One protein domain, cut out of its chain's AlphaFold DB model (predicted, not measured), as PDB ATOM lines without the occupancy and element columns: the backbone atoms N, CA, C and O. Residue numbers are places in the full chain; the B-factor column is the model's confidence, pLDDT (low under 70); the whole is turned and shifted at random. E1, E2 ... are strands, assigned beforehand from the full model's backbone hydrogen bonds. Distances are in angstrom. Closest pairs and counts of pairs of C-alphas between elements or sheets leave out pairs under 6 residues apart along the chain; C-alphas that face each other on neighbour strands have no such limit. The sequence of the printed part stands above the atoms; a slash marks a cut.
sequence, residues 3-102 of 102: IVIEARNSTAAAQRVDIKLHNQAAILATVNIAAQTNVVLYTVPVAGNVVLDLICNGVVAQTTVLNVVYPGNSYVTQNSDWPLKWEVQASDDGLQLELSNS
ATOM      1  N   ILE A   3      44.884  83.368 289.350       78.50
ATOM      2  CA  ILE A   3      45.598  84.248 290.280       78.50
ATOM      3  C   ILE A   3      45.608  83.550 291.638       78.50
ATOM      4  O   ILE A   3      44.543  83.177 292.143       78.50
ATOM      5  N   VAL A   4      46.792  83.361 292.222       81.38
ATOM      6  CA  VAL A   4      46.935  82.891 293.605       81.38
ATOM      7  C   VAL A   4      46.902  84.100 294.530       81.38
ATOM      8  O   VAL A   4      47.657  85.041 294.338       81.38
ATOM      9  N   ILE A   5      46.038  84.081 295.534       82.06
ATOM     10  CA  ILE A   5      45.908  85.129 296.539       82.06
ATOM     11  C   ILE A   5      46.357  84.555 297.878       82.06
ATOM     12  O   ILE A   5      45.729  83.635 298.400       82.06
ATOM     13  N   GLU A   6      47.430  85.100 298.436       86.00
ATOM     14  CA  GLU A   6      47.865  84.830 299.803       86.00
ATOM     15  C   GLU A   6      47.337  85.942 300.704       86.00
ATOM     16  O   GLU A   6      47.798  87.072 300.613       86.00
ATOM     17  N   ALA A   7      46.385  85.643 301.582       84.69
ATOM     18  CA  ALA A   7      45.822  86.622 302.499       84.69
ATOM     19  C   ALA A   7      46.236  86.344 303.945       84.69
ATOM     20  O   ALA A   7      45.926  85.288 304.497       84.69
ATOM     21  N   ARG A   8      46.917  87.304 304.571       86.62
ATOM     22  CA  ARG A   8      47.397  87.255 305.954       86.62
ATOM     23  C   ARG A   8      46.601  88.213 306.825       86.62
ATOM     24  O   ARG A   8      46.465  89.378 306.477       86.62
ATOM     25  N   ASN A   9      46.142  87.756 307.987       84.62
ATOM     26  CA  ASN A   9      45.466  88.601 308.968       84.62
ATOM     27  C   ASN A   9      46.237  88.676 310.283       84.62
ATOM     28  O   ASN A   9      46.198  87.749 311.085       84.62
ATOM     29  N   SER A  10      46.886  89.807 310.521       84.25
ATOM     30  CA  SER A  10      47.626  90.133 311.741       84.25
ATOM     31  C   SER A  10      46.788  90.922 312.760       84.25
ATOM     32  O   SER A  10      47.325  91.380 313.767       84.25
ATOM     33  N   THR A  11      45.480  91.090 312.531       80.50
ATOM     34  CA  THR A  11      44.576  91.774 313.470       80.50
ATOM     35  C   THR A  11      44.102  90.858 314.604       80.50
ATOM     36  O   THR A  11      44.325  89.641 314.601       80.50
ATOM     37  N   ALA A  12      43.446  91.452 315.605       82.75
ATOM     38  CA  ALA A  12      42.925  90.728 316.766       82.75
ATOM     39  C   ALA A  12      41.567  90.054 316.495       82.75
ATOM     40  O   ALA A  12      41.166  89.171 317.254       82.75
ATOM     41  N   ALA A  13      40.877  90.440 315.418       81.62
ATOM     42  CA  ALA A  13      39.602  89.876 314.996       81.62
ATOM     43  C   ALA A  13      39.745  89.062 313.702       81.62
ATOM     44  O   ALA A  13      40.684  89.235 312.927       81.62
ATOM     45  N   ALA A  14      38.807  88.147 313.458       84.56
ATOM     46  CA  ALA A  14      38.700  87.523 312.146       84.56
ATOM     47  C   ALA A  14      38.315  88.585 311.105       84.56
ATOM     48  O   ALA A  14      37.496  89.460 311.384       84.56
ATOM     49  N   GLN A  15      38.895  88.488 309.915       81.94
ATOM     50  CA  GLN A  15      38.656  89.407 308.810       81.94
ATOM     51  C   GLN A  15      38.074  88.659 307.617       81.94
ATOM     52  O   GLN A  15      38.206  87.436 307.488       81.94
ATOM     53  N   ARG A  16      37.435  89.411 306.727       83.81
ATOM     54  CA  ARG A  16      36.861  88.887 305.495       83.81
ATOM     55  C   ARG A  16      37.211  89.799 304.333       83.81
ATOM     56  O   ARG A  16      37.043  91.011 304.429       83.81
ATOM     57  N   VAL A  17      37.624  89.198 303.223       81.75
ATOM     58  CA  VAL A  17      37.823  89.892 301.949       81.75
ATOM     59  C   VAL A  17      36.917  89.260 300.902       81.75
ATOM     60  O   VAL A  17      37.035  88.070 300.615       81.75
ATOM     61  N   ASP A  18      36.014  90.046 300.323       85.25
ATOM     62  CA  ASP A  18      35.295  89.636 299.119       85.25
ATOM     63  C   ASP A  18      36.050  90.091 297.878       85.25
ATOM     64  O   ASP A  18      36.575  91.202 297.818       85.25
ATOM     65  N   ILE A  19      36.068  89.226 296.875       83.94
ATOM     66  CA  ILE A  19      36.745  89.441 295.604       83.94
ATOM     67  C   ILE A  19      35.695  89.359 294.508       83.94
ATOM     68  O   ILE A  19      34.946  88.380 294.419       83.94
ATOM     69  N   LYS A  20      35.652  90.363 293.639       85.19
ATOM     70  CA  LYS A  20      34.784  90.370 292.456       85.19
ATOM     71  C   LYS A  20      35.495  90.994 291.267       85.19
ATOM     72  O   LYS A  20      36.453  91.735 291.446       85.19
ATOM     73  N   LEU A  21      34.997  90.740 290.062       83.75
ATOM     74  CA  LEU A  21      35.434  91.492 288.888       83.75
ATOM     75  C   LEU A  21      34.866  92.909 288.937       83.75
ATOM     76  O   LEU A  21      33.688  93.117 289.242       83.75
ATOM     77  N   HIS A  22      35.701  93.880 288.596       80.12
ATOM     78  CA  HIS A  22      35.290  95.258 288.414       80.12
ATOM     79  C   HIS A  22      34.184  95.324 287.357       80.12
ATOM     80  O   HIS A  22      34.270  94.684 286.309       80.12
ATOM     81  N   ASN A  23      33.129  96.087 287.638       80.31
ATOM     82  CA  ASN A  23      31.910  96.163 286.820       80.31
ATOM     83  C   ASN A  23      31.090  94.861 286.729       80.31
ATOM     84  O   ASN A  23      30.173  94.780 285.912       80.31
ATOM     85  N   GLN A  24      31.349  93.868 287.583       82.94
ATOM     86  CA  GLN A  24      30.450  92.732 287.779       82.94
ATOM     87  C   GLN A  24      29.811  92.764 289.167       82.94
ATOM     88  O   GLN A  24      30.415  93.167 290.161       82.94
ATOM     89  N   ALA A  25      28.550  92.334 289.230       76.31
ATOM     90  CA  ALA A  25      27.806  92.258 290.483       76.31
ATOM     91  C   ALA A  25      28.149  91.002 291.303       76.31
ATOM     92  O   ALA A  25      27.998  91.009 292.522       76.31
ATOM     93  N   ALA A  26      28.593  89.926 290.647       83.75
ATOM     94  CA  ALA A  26      28.847  88.647 291.297       83.75
ATOM     95  C   ALA A  26      30.166  88.659 292.081       83.75
ATOM     96  O   ALA A  26      31.214  89.034 291.553       83.75
ATOM     97  N   ILE A  27      30.110  88.189 293.328       84.56
ATOM     98  CA  ILE A  27      31.298  87.865 294.118       84.56
ATOM     99  C   ILE A  27      31.899  86.582 293.540       84.56
ATOM    100  O   ILE A  27      31.226  85.556 293.467       84.56
ATOM    101  N   LEU A  28      33.162  86.653 293.122       84.81
ATOM    102  CA  LEU A  28      33.922  85.490 292.668       84.81
ATOM    103  C   LEU A  28      34.376  84.629 293.844       84.81
ATOM    104  O   LEU A  28      34.469  83.408 293.720       84.81
ATOM    105  N   ALA A  29      34.704  85.273 294.963       85.31
ATOM    106  CA  ALA A  29      35.217  84.604 296.142       85.31
ATOM    107  C   ALA A  29      34.994  85.417 297.414       85.31
ATOM    108  O   ALA A  29      35.086  86.643 297.403       85.31
ATOM    109  N   THR A  30      34.792  84.707 298.519       86.44
ATOM    110  CA  THR A  30      34.816  85.266 299.870       86.44
ATOM    111  C   THR A  30      35.904  84.555 300.658       86.44
ATOM    112  O   THR A  30      35.818  83.352 300.904       86.44
ATOM    113  N   VAL A  31      36.929  85.302 301.057       85.38
ATOM    114  CA  VAL A  31      38.071  84.803 301.822       85.38
ATOM    115  C   VAL A  31      37.860  85.155 303.289       85.38
ATOM    116  O   VAL A  31      37.881  86.327 303.659       85.38
ATOM    117  N   ASN A  32      37.645  84.141 304.125       86.56
ATOM    118  CA  ASN A  32      37.554  84.297 305.576       86.56
ATOM    119  C   ASN A  32      38.917  83.994 306.195       86.56
ATOM    120  O   ASN A  32      39.453  82.908 305.981       86.56
ATOM    121  N   ILE A  33      39.466  84.935 306.959       85.19
ATOM    122  CA  ILE A  33      40.830  84.863 307.485       85.19
ATOM    123  C   ILE A  33      40.752  85.024 309.001       85.19
ATOM    124  O   ILE A  33      40.409  86.091 309.514       85.19
ATOM    125  N   ALA A  34      41.040  83.952 309.740       87.06
ATOM    126  CA  ALA A  34      41.036  83.980 311.202       87.06
ATOM    127  C   ALA A  34      42.031  85.024 311.758       87.06
ATOM    128  O   ALA A  34      42.930  85.473 311.051       87.06
ATOM    129  N   ALA A  35      41.849  85.447 313.010       84.62
ATOM    130  CA  ALA A  35      42.710  86.436 313.674       84.62
ATOM    131  C   ALA A  35      44.157  85.934 313.869       84.62
ATOM    132  O   ALA A  35      44.430  84.754 313.675       84.62
ATOM    133  N   GLN A  36      45.059  86.789 314.359       80.38
ATOM    134  CA  GLN A  36      46.358  86.386 314.927       80.38
ATOM    135  C   GLN A  36      47.316  85.681 313.948       80.38
ATOM    136  O   GLN A  36      47.790  84.574 314.192       80.38
ATOM    137  N   THR A  37      47.671  86.357 312.859       77.69
ATOM    138  CA  THR A  37      48.685  85.965 311.854       77.69
ATOM    139  C   THR A  37      48.343  84.748 310.994       77.69
ATOM    140  O   THR A  37      49.223  84.184 310.340       77.69
ATOM    141  N   ASN A  38      47.065  84.372 310.932       84.00
ATOM    142  CA  ASN A  38      46.618  83.323 310.025       84.00
ATOM    143  C   ASN A  38      46.813  83.732 308.563       84.00
ATOM    144  O   ASN A  38      46.643  84.897 308.197       84.00
ATOM    145  N   VAL A  39      47.143  82.738 307.741       83.12
ATOM    146  CA  VAL A  39      47.329  82.874 306.298       83.12
ATOM    147  C   VAL A  39      46.347  81.951 305.597       83.12
ATOM    148  O   VAL A  39      46.216  80.784 305.962       83.12
ATOM    149  N   VAL A  40      45.671  82.472 304.581       85.19
ATOM    150  CA  VAL A  40      44.772  81.716 303.712       85.19
ATOM    151  C   VAL A  40      45.247  81.869 302.277       85.19
ATOM    152  O   VAL A  40      45.514  82.976 301.820       85.19
ATOM    153  N   LEU A  41      45.337  80.747 301.570       82.62
ATOM    154  CA  LEU A  41      45.617  80.709 300.140       82.62
ATOM    155  C   LEU A  41      44.307  80.502 299.386       82.62
ATOM    156  O   LEU A  41      43.531  79.603 299.714       82.62
ATOM    157  N   TYR A  42      44.071  81.324 298.372       83.56
ATOM    158  CA  TYR A  42      42.892  81.241 297.524       83.56
ATOM    159  C   TYR A  42      43.277  81.346 296.052       83.56
ATOM    160  O   TYR A  42      44.179  82.090 295.694       83.56
ATOM    161  N   THR A  43      42.584  80.627 295.175       81.62
ATOM    162  CA  THR A  43      42.825  80.688 293.728       81.62
ATOM    163  C   THR A  43      41.607  81.246 293.014       81.62
ATOM    164  O   THR A  43      40.521  80.674 293.116       81.62
ATOM    165  N   VAL A  44      41.783  82.327 292.257       78.81
ATOM    166  CA  VAL A  44      40.711  82.939 291.463       78.81
ATOM    167  C   VAL A  44      40.935  82.630 289.981       78.81
ATOM    168  O   VAL A  44      41.932  83.081 289.408       78.81
ATOM    169  N   PRO A  45      40.038  81.871 289.326       79.75
ATOM    170  CA  PRO A  45      40.101  81.678 287.886       79.75
ATOM    171  C   PRO A  45      39.624  82.943 287.164       79.75
ATOM    172  O   PRO A  45      38.527  83.438 287.419       79.75
ATOM    173  N   VAL A  46      40.435  83.453 286.234       74.62
ATOM    174  CA  VAL A  46      40.129  84.663 285.452       74.62
ATOM    175  C   VAL A  46      40.495  84.496 283.974       74.62
ATOM    176  O   VAL A  46      41.357  83.689 283.600       74.62
ATOM    177  N   ALA A  47      39.828  85.266 283.113       74.38
ATOM    178  CA  ALA A  47      39.908  85.154 281.654       74.38
ATOM    179  C   ALA A  47      40.961  86.084 281.001       74.38
ATOM    180  O   ALA A  47      40.745  86.563 279.892       74.38
ATOM    181  N   GLY A  48      42.095  86.332 281.669       74.62
ATOM    182  CA  GLY A  48      43.161  87.234 281.198       74.62
ATOM    183  C   GLY A  48      43.362  88.417 282.145       74.62
ATOM    184  O   GLY A  48      43.150  88.260 283.347       74.62
ATOM    185  N   ASN A  49      43.770  89.578 281.616       76.00
ATOM    186  CA  ASN A  49      43.911  90.810 282.406       76.00
ATOM    187  C   ASN A  49      42.546  91.186 282.987       76.00
ATOM    188  O   ASN A  49      41.566  91.262 282.239       76.00
ATOM    189  N   VAL A  50      42.472  91.430 284.294       78.31
ATOM    190  CA  VAL A  50      41.213  91.767 284.959       78.31
ATOM    191  C   VAL A  50      41.409  92.853 286.000       78.31
ATOM    192  O   VAL A  50      42.419  92.919 286.680       78.31
ATOM    193  N   VAL A  51      40.394  93.681 286.196       79.25
ATOM    194  CA  VAL A  51      40.333  94.536 287.382       79.25
ATOM    195  C   VAL A  51      39.479  93.797 288.410       79.25
ATOM    196  O   VAL A  51      38.374  93.359 288.087       79.25
ATOM    197  N   LEU A  52      40.002  93.597 289.615       80.38
ATOM    198  CA  LEU A  52      39.307  93.028 290.761       80.38
ATOM    199  C   LEU A  52      38.925  94.138 291.744       80.38
ATOM    200  O   LEU A  52      39.733  94.994 292.068       80.38
ATOM    201  N   ASP A  53      37.721  94.101 292.295       80.00
ATOM    202  CA  ASP A  53      37.433  94.864 293.508       80.00
ATOM    203  C   ASP A  53      37.703  93.937 294.708       80.00
ATOM    204  O   ASP A  53      37.116  92.852 294.791       80.00
ATOM    205  N   LEU A  54      38.593  94.359 295.615       79.31
ATOM    206  CA  LEU A  54      38.878  93.673 296.879       79.31
ATOM    207  C   LEU A  54      38.204  94.466 297.989       79.31
ATOM    208  O   LEU A  54      38.533  95.624 298.260       79.31
ATOM    209  N   ILE A  55      37.225  93.838 298.612       77.75
ATOM    210  CA  ILE A  55      36.345  94.482 299.572       77.75
ATOM    211  C   ILE A  55      36.665  93.891 300.933       77.75
ATOM    212  O   ILE A  55      36.285  92.756 301.225       77.75
ATOM    213  N   CYS A  56      37.380  94.651 301.757       75.31
ATOM    214  CA  CYS A  56      37.607  94.285 303.146       75.31
ATOM    215  C   CYS A  56      36.290  94.457 303.913       75.31
ATOM    216  O   CYS A  56      35.947  95.545 304.347       75.31
ATOM    217  N   ASN A  57      35.534  93.377 304.081       70.69
ATOM    218  CA  ASN A  57      34.333  93.346 304.915       70.69
ATOM    219  C   ASN A  57      34.713  92.956 306.347       70.69
ATOM    220  O   ASN A  57      34.171  92.007 306.920       70.69
ATOM    221  N   GLY A  58      35.710  93.660 306.880       62.78
ATOM    222  CA  GLY A  58      36.228  93.443 308.219       62.78
ATOM    223  C   GLY A  58      35.192  93.727 309.301       62.78
ATOM    224  O   GLY A  58      34.204  94.432 309.085       62.78
ATOM    225  N   VAL A  59      35.394  93.156 310.487       62.88
ATOM    226  CA  VAL A  59      34.520  93.445 311.629       62.88
ATOM    227  C   VAL A  59      34.698  94.920 312.009       62.88
ATOM    228  O   VAL A  59      35.802  95.336 312.350       62.88
ATOM    229  N   VAL A  60      33.598  95.685 312.018       56.97
ATOM    230  CA  VAL A  60      33.527  97.147 312.285       56.97
ATOM    231  C   VAL A  60      34.206  97.577 313.602       56.97
ATOM    232  O   VAL A  60      34.465  98.751 313.832       56.97
ATOM    233  N   ALA A  61      34.512  96.626 314.487       55.38
ATOM    234  CA  ALA A  61      35.189  96.866 315.756       55.38
ATOM    235  C   ALA A  61      36.698  97.166 315.630       55.38
ATOM    236  O   ALA A  61      37.301  97.550 316.632       55.38
ATOM    237  N   GLN A  62      37.323  96.977 314.458       58.50
ATOM    238  CA  GLN A  62      38.762  97.190 314.288       58.50
ATOM    239  C   GLN A  62      39.112  97.728 312.894       58.50
ATOM    240  O   GLN A  62      38.992  97.016 311.894       58.50
ATOM    241  N   THR A  63      39.607  98.968 312.839       61.16
ATOM    242  CA  THR A  63      40.178  99.548 311.617       61.16
ATOM    243  C   THR A  63      41.334  98.676 311.140       61.16
ATOM    244  O   THR A  63      42.270  98.397 311.893       61.16
ATOM    245  N   THR A  64      41.251  98.236 309.888       65.50
ATOM    246  CA  THR A  64      42.216  97.316 309.288       65.50
ATOM    247  C   THR A  64      42.847  97.949 308.047       65.50
ATOM    248  O   THR A  64      42.185  98.633 307.265       65.50
ATOM    249  N   VAL A  65      44.142  97.751 307.853       70.62
ATOM    250  CA  VAL A  65      44.879  98.167 306.655       70.62
ATOM    251  C   VAL A  65      44.993  96.967 305.736       70.62
ATOM    252  O   VAL A  65      45.380  95.914 306.218       70.62
ATOM    253  N   LEU A  66      44.666  97.113 304.448       72.25
ATOM    254  CA  LEU A  66      44.845  96.070 303.439       72.25
ATOM    255  C   LEU A  66      46.028  96.444 302.536       72.25
ATOM    256  O   LEU A  66      45.883  97.267 301.632       72.25
ATOM    257  N   ASN A  67      47.192  95.838 302.767       71.81
ATOM    258  CA  ASN A  67      48.331  95.971 301.859       71.81
ATOM    259  C   ASN A  67      48.214  94.951 300.735       71.81
ATOM    260  O   ASN A  67      47.835  93.808 300.990       71.81
ATOM    261  N   VAL A  68      48.584  95.354 299.520       71.12
ATOM    262  CA  VAL A  68      48.521  94.484 298.348       71.12
ATOM    263  C   VAL A  68      49.853  94.500 297.609       71.12
ATOM    264  O   VAL A  68      50.322  95.543 297.148       71.12
ATOM    265  N   VAL A  69      50.477  93.331 297.499       69.06
ATOM    266  CA  VAL A  69      51.795  93.168 296.874       69.06
ATOM    267  C   VAL A  69      51.679  92.310 295.618       69.06
ATOM    268  O   VAL A  69      51.055  91.248 295.650       69.06
ATOM    269  N   TYR A  70      52.315  92.773 294.539       71.06
ATOM    270  CA  TYR A  70      52.467  92.073 293.264       71.06
ATOM    271  C   TYR A  70      53.938  91.673 293.060       71.06
ATOM    272  O   TYR A  70      54.845  92.360 293.546       71.06
ATOM    273  N   PRO A  71      54.228  90.621 292.280       59.16
ATOM    274  CA  PRO A  71      55.570  90.385 291.765       59.16
ATOM    275  C   PRO A  71      56.044  91.592 290.930       59.16
ATOM    276  O   PRO A  71      55.595  91.810 289.812       59.16
ATOM    277  N   GLY A  72      56.951  92.405 291.481       56.88
ATOM    278  CA  GLY A  72      57.552  93.557 290.792       56.88
ATOM    279  C   GLY A  72      56.944  94.932 291.104       56.88
ATOM    280  O   GLY A  72      57.558  95.928 290.732       56.88
ATOM    281  N   ASN A  73      55.817  95.018 291.825       56.81
ATOM    282  CA  ASN A  73      55.218  96.281 292.286       56.81
ATOM    283  C   ASN A  73      54.575  96.117 293.679       56.81
ATOM    284  O   ASN A  73      53.902  95.124 293.939       56.81
ATOM    285  N   SER A  74      54.706  97.113 294.558       55.34
ATOM    286  CA  SER A  74      54.046  97.116 295.876       55.34
ATOM    287  C   SER A  74      53.101  98.306 295.997       55.34
ATOM    288  O   SER A  74      53.511  99.437 295.731       55.34
ATOM    289  N   TYR A  75      51.867  98.071 296.449       62.69
ATOM    290  CA  TYR A  75      50.883  99.125 296.698       62.69
ATOM    291  C   TYR A  75      50.372  99.044 298.142       62.69
ATOM    292  O   TYR A  75      49.894  98.014 298.613       62.69
ATOM    293  N   VAL A  76      50.471 100.165 298.858       53.50
ATOM    294  CA  VAL A  76      49.955 100.323 300.224       53.50
ATOM    295  C   VAL A  76      48.783 101.289 300.158       53.50
ATOM    296  O   VAL A  76      48.923 102.393 299.634       53.50
ATOM    297  N   THR A  77      47.610 100.907 300.663       58.09
ATOM    298  CA  THR A  77      46.490 101.847 300.810       58.09
ATOM    299  C   THR A  77      45.685 101.534 302.066       58.09
ATOM    300  O   THR A  77      45.401 100.383 302.385       58.09
ATOM    301  N   GLN A  78      45.355 102.590 302.808       51.56
ATOM    302  CA  GLN A  78      44.777 102.535 304.145       51.56
ATOM    303  C   GLN A  78      43.264 102.813 304.095       51.56
ATOM    304  O   GLN A  78      42.854 103.768 303.434       51.56
ATOM    305  N   ASN A  79      42.490 101.988 304.820       55.12
ATOM    306  CA  ASN A  79      41.103 102.131 305.317       55.12
ATOM    307  C   ASN A  79      40.197 100.944 304.937       55.12
ATOM    308  O   ASN A  79      39.791 100.787 303.789       55.12
ATOM    309  N   SER A  80      39.851 100.143 305.949       54.34
ATOM    310  CA  SER A  80      39.054  98.906 305.889       54.34
ATOM    311  C   SER A  80      37.583  99.073 305.546       54.34
ATOM    312  O   SER A  80      36.921  98.074 305.305       54.34
ATOM    313  N   ASP A  81      37.048 100.291 305.563       53.09
ATOM    314  CA  ASP A  81      35.592 100.465 305.644       53.09
ATOM    315  C   ASP A  81      34.926 100.629 304.269       53.09
ATOM    316  O   ASP A  81      33.711 100.813 304.179       53.09
ATOM    317  N   TRP A  82      35.710 100.572 303.185       56.47
ATOM    318  CA  TRP A  82      35.239 100.862 301.832       56.47
ATOM    319  C   TRP A  82      35.747  99.840 300.806       56.47
ATOM    320  O   TRP A  82      36.881  99.371 300.901       56.47
ATOM    321  N   PRO A  83      34.934  99.501 299.784       57.62
ATOM    322  CA  PRO A  83      35.390  98.689 298.661       57.62
ATOM    323  C   PRO A  83      36.526  99.404 297.919       57.62
ATOM    324  O   PRO A  83      36.341 100.520 297.428       57.62
ATOM    325  N   LEU A  84      37.684  98.750 297.805       65.19
ATOM    326  CA  LEU A  84      38.835  99.256 297.059       65.19
ATOM    327  C   LEU A  84      38.969  98.507 295.726       65.19
ATOM    328  O   LEU A  84      38.728  97.300 295.641       65.19
ATOM    329  N   LYS A  85      39.315  99.247 294.669       65.31
ATOM    330  CA  LYS A  85      39.476  98.727 293.302       65.31
ATOM    331  C   LYS A  85      40.942  98.402 293.043       65.31
ATOM    332  O   LYS A  85      41.805  99.207 293.381       65.31
ATOM    333  N   TRP A  86      41.202  97.276 292.395       66.75
ATOM    334  CA  TRP A  86      42.537  96.750 292.132       66.75
ATOM    335  C   TRP A  86      42.638  96.275 290.690       66.75
ATOM    336  O   TRP A  86      41.861  95.441 290.244       66.75
ATOM    337  N   GLU A  87      43.594  96.786 289.931       66.81
ATOM    338  CA  GLU A  87      43.895  96.231 288.615       66.81
ATOM    339  C   GLU A  87      44.873  95.067 288.782       66.81
ATOM    340  O   GLU A  87      45.953  95.260 289.332       66.81
ATOM    341  N   VAL A  88      44.488  93.868 288.340       64.38
ATOM    342  CA  VAL A  88      45.348  92.680 288.370       64.38
ATOM    343  C   VAL A  88      45.732  92.303 286.947       64.38
ATOM    344  O   VAL A  88      44.896  91.931 286.112       64.38
ATOM    345  N   GLN A  89      47.021  92.406 286.647       64.38
ATOM    346  CA  GLN A  89      47.514  92.103 285.314       64.38
ATOM    347  C   GLN A  89      47.715  90.593 285.164       64.38
ATOM    348  O   GLN A  89      48.041  89.884 286.111       64.38
ATOM    349  N   ALA A  90      47.518  90.070 283.953       56.19
ATOM    350  CA  ALA A  90      47.673  88.642 283.683       56.19
ATOM    351  C   ALA A  90      49.115  88.139 283.764       56.19
ATOM    352  O   ALA A  90      49.353  86.938 283.694       56.19
ATOM    353  N   SER A  91      50.075  89.052 283.862       55.25
ATOM    354  CA  SER A  91      51.476  88.738 284.115       55.25
ATOM    355  C   SER A  91      51.764  88.387 285.573       55.25
ATOM    356  O   SER A  91      52.863  87.920 285.859       55.25
ATOM    357  N   ASP A  92      50.824  88.634 286.487       62.38
ATOM    358  CA  ASP A  92      51.070  88.508 287.918       62.38
ATOM    359  C   ASP A  92      50.780  87.069 288.373       62.38
ATOM    360  O   ASP A  92      49.635  86.615 288.375       62.38
ATOM    361  N   ASP A  93      51.825  86.343 288.790       62.12
ATOM    362  CA  ASP A  93      51.718  84.955 289.279       62.12
ATOM    363  C   ASP A  93      50.978  84.843 290.631       62.12
ATOM    364  O   ASP A  93      50.610  83.748 291.067       62.12
ATOM    365  N   GLY A  94      50.728  85.970 291.306       70.12
ATOM    366  CA  GLY A  94      49.970  86.004 292.550       70.12
ATOM    367  C   GLY A  94      49.802  87.397 293.154       70.12
ATOM    368  O   GLY A  94      50.387  88.376 292.698       70.12
ATOM    369  N   LEU A  95      48.984  87.457 294.200       76.56
ATOM    370  CA  LEU A  95      48.603  88.646 294.948       76.56
ATOM    371  C   LEU A  95      48.785  88.365 296.441       76.56
ATOM    372  O   LEU A  95      48.187  87.423 296.960       76.56
ATOM    373  N   GLN A  96      49.560  89.178 297.153       80.94
ATOM    374  CA  GLN A  96      49.628  89.078 298.612       80.94
ATOM    375  C   GLN A  96      48.763  90.161 299.247       80.94
ATOM    376  O   GLN A  96      48.923  91.330 298.922       80.94
ATOM    377  N   LEU A  97      47.870  89.769 300.151       78.44
ATOM    378  CA  LEU A  97      47.026  90.640 300.959       78.44
ATOM    379  C   LEU A  97      47.505  90.594 302.408       78.44
ATOM    380  O   LEU A  97      47.525  89.523 303.012       78.44
ATOM    381  N   GLU A  98      47.838  91.733 302.998       82.06
ATOM    382  CA  GLU A  98      48.176  91.815 304.419       82.06
ATOM    383  C   GLU A  98      47.182  92.712 305.144       82.06
ATOM    384  O   GLU A  98      47.044  93.887 304.816       82.06
ATOM    385  N   LEU A  99      46.496  92.135 306.127       78.25
ATOM    386  CA  LEU A  99      45.563  92.817 307.009       78.25
ATOM    387  C   LEU A  99      46.233  93.094 308.356       78.25
ATOM    388  O   LEU A  99      46.558  92.158 309.089       78.25
ATOM    389  N   SER A 100      46.431  94.363 308.699       77.38
ATOM    390  CA  SER A 100      47.046  94.792 309.964       77.38
ATOM    391  C   SER A 100      46.231  95.892 310.645       77.38
ATOM    392  O   SER A 100      45.373  96.515 310.025       77.38
ATOM    393  N   ASN A 101      46.453  96.119 311.941       72.81
ATOM    394  CA  ASN A 101      45.818  97.245 312.632       72.81
ATOM    395  C   ASN A 101      46.376  98.567 312.077       72.81
ATOM    396  O   ASN A 101      47.572  98.637 311.787       72.81
ATOM    397  N   SER A 102      45.520  99.586 311.946       64.44
ATOM    398  CA  SER A 102      45.934 100.954 311.587       64.44
ATOM    399  C   SER A 102      46.862 101.584 312.615       64.44
ATOM    400  O   SER A 102      46.564 101.407 313.821       64.44
TER     401      SER A 102
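What this domain is: This is residues 3 to 102 of the 102 residues of an uncharacterized protein of Pseudomonas sp. MF4836 (UniProt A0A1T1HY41). Two strongly twisted sheets lie face to face as a sandwich, five strands E4, E1, E9, E6, E7 in one and four strands E3, E2, E5, E8 in the other, their strands running at 21 degrees to each other. Edge strands E3 and E4 come near each other along one side of the sandwich, while E7 and E8 at the other side stay apart. The printed part has 100 residues with nine named strands, E1 to E9 in order along the chain, and no named helix; its class is all strand. The larger sheet is mixed, with E1 and E9 parallel, and the smaller is all antiparallel. The whole is compact, with a radius of gyration of the C-alphas of 12.5 A, and spans 36 by 29 by 21 A.

Where its parts are: E1, residues 3 to 9, begins at C-alpha 3 (45.598, 84.248, 290.280) and is 19.2 A long. E2 is residues 15 to 21, 20.3 A, and E3 is residues 27 to 33. E4, residues 38 to 45, measures 23.1 A. E5 is residues 50 to 56 and E6 is residues 64 to 70. E7 is residues 73 to 78, and E8, residues 84 to 88, begins at C-alpha 84 (38.835, 99.256, 297.059). E9, residues 94 to 101, is 23.4 A long and ends at C-alpha 101 (45.818, 97.245, 312.632).

How they stand to each other: In the larger sheet E1 is antiparallel to edge strand E4, with N 5 and O 42 2.7 A apart. E1 is parallel to E9 at 15 degrees, with N 97 and O 6 at 2.7 A. E9 is antiparallel to E6, with N 67 and O 98 at 2.8 A. E6 and edge strand E7 form a hairpin, with N 70 and O 73 at 2.9 A. In the smaller sheet E2 and E3 form a hairpin, with N 17 and O 31 at 2.9 A. E2 and E5 are antiparallel, with N 53 and O 20 at 2.8 A. E5 and edge strand E8 are antiparallel, with N 52 and O 86 at 2.7 A. Between the sheets, the closest C-alphas of E3 and E4 are those of Ile 33 and Val 40, 6.3 A apart. E8 and E9 are only just apart, their closest C-alphas 8.4 A from each other.

The domain as a whole: The two C-alphas farthest apart are those of Gly 48 and Ala 61, 36.8 A. The printed part has no cut and ends at Ser 102, the chain's last residue. The link E5 to E6 is short, and the other links between strands are tight. The mean pLDDT of the printed part is 73.8; residues 58 to 64, 69, 71 to 93 and 102 are under 70.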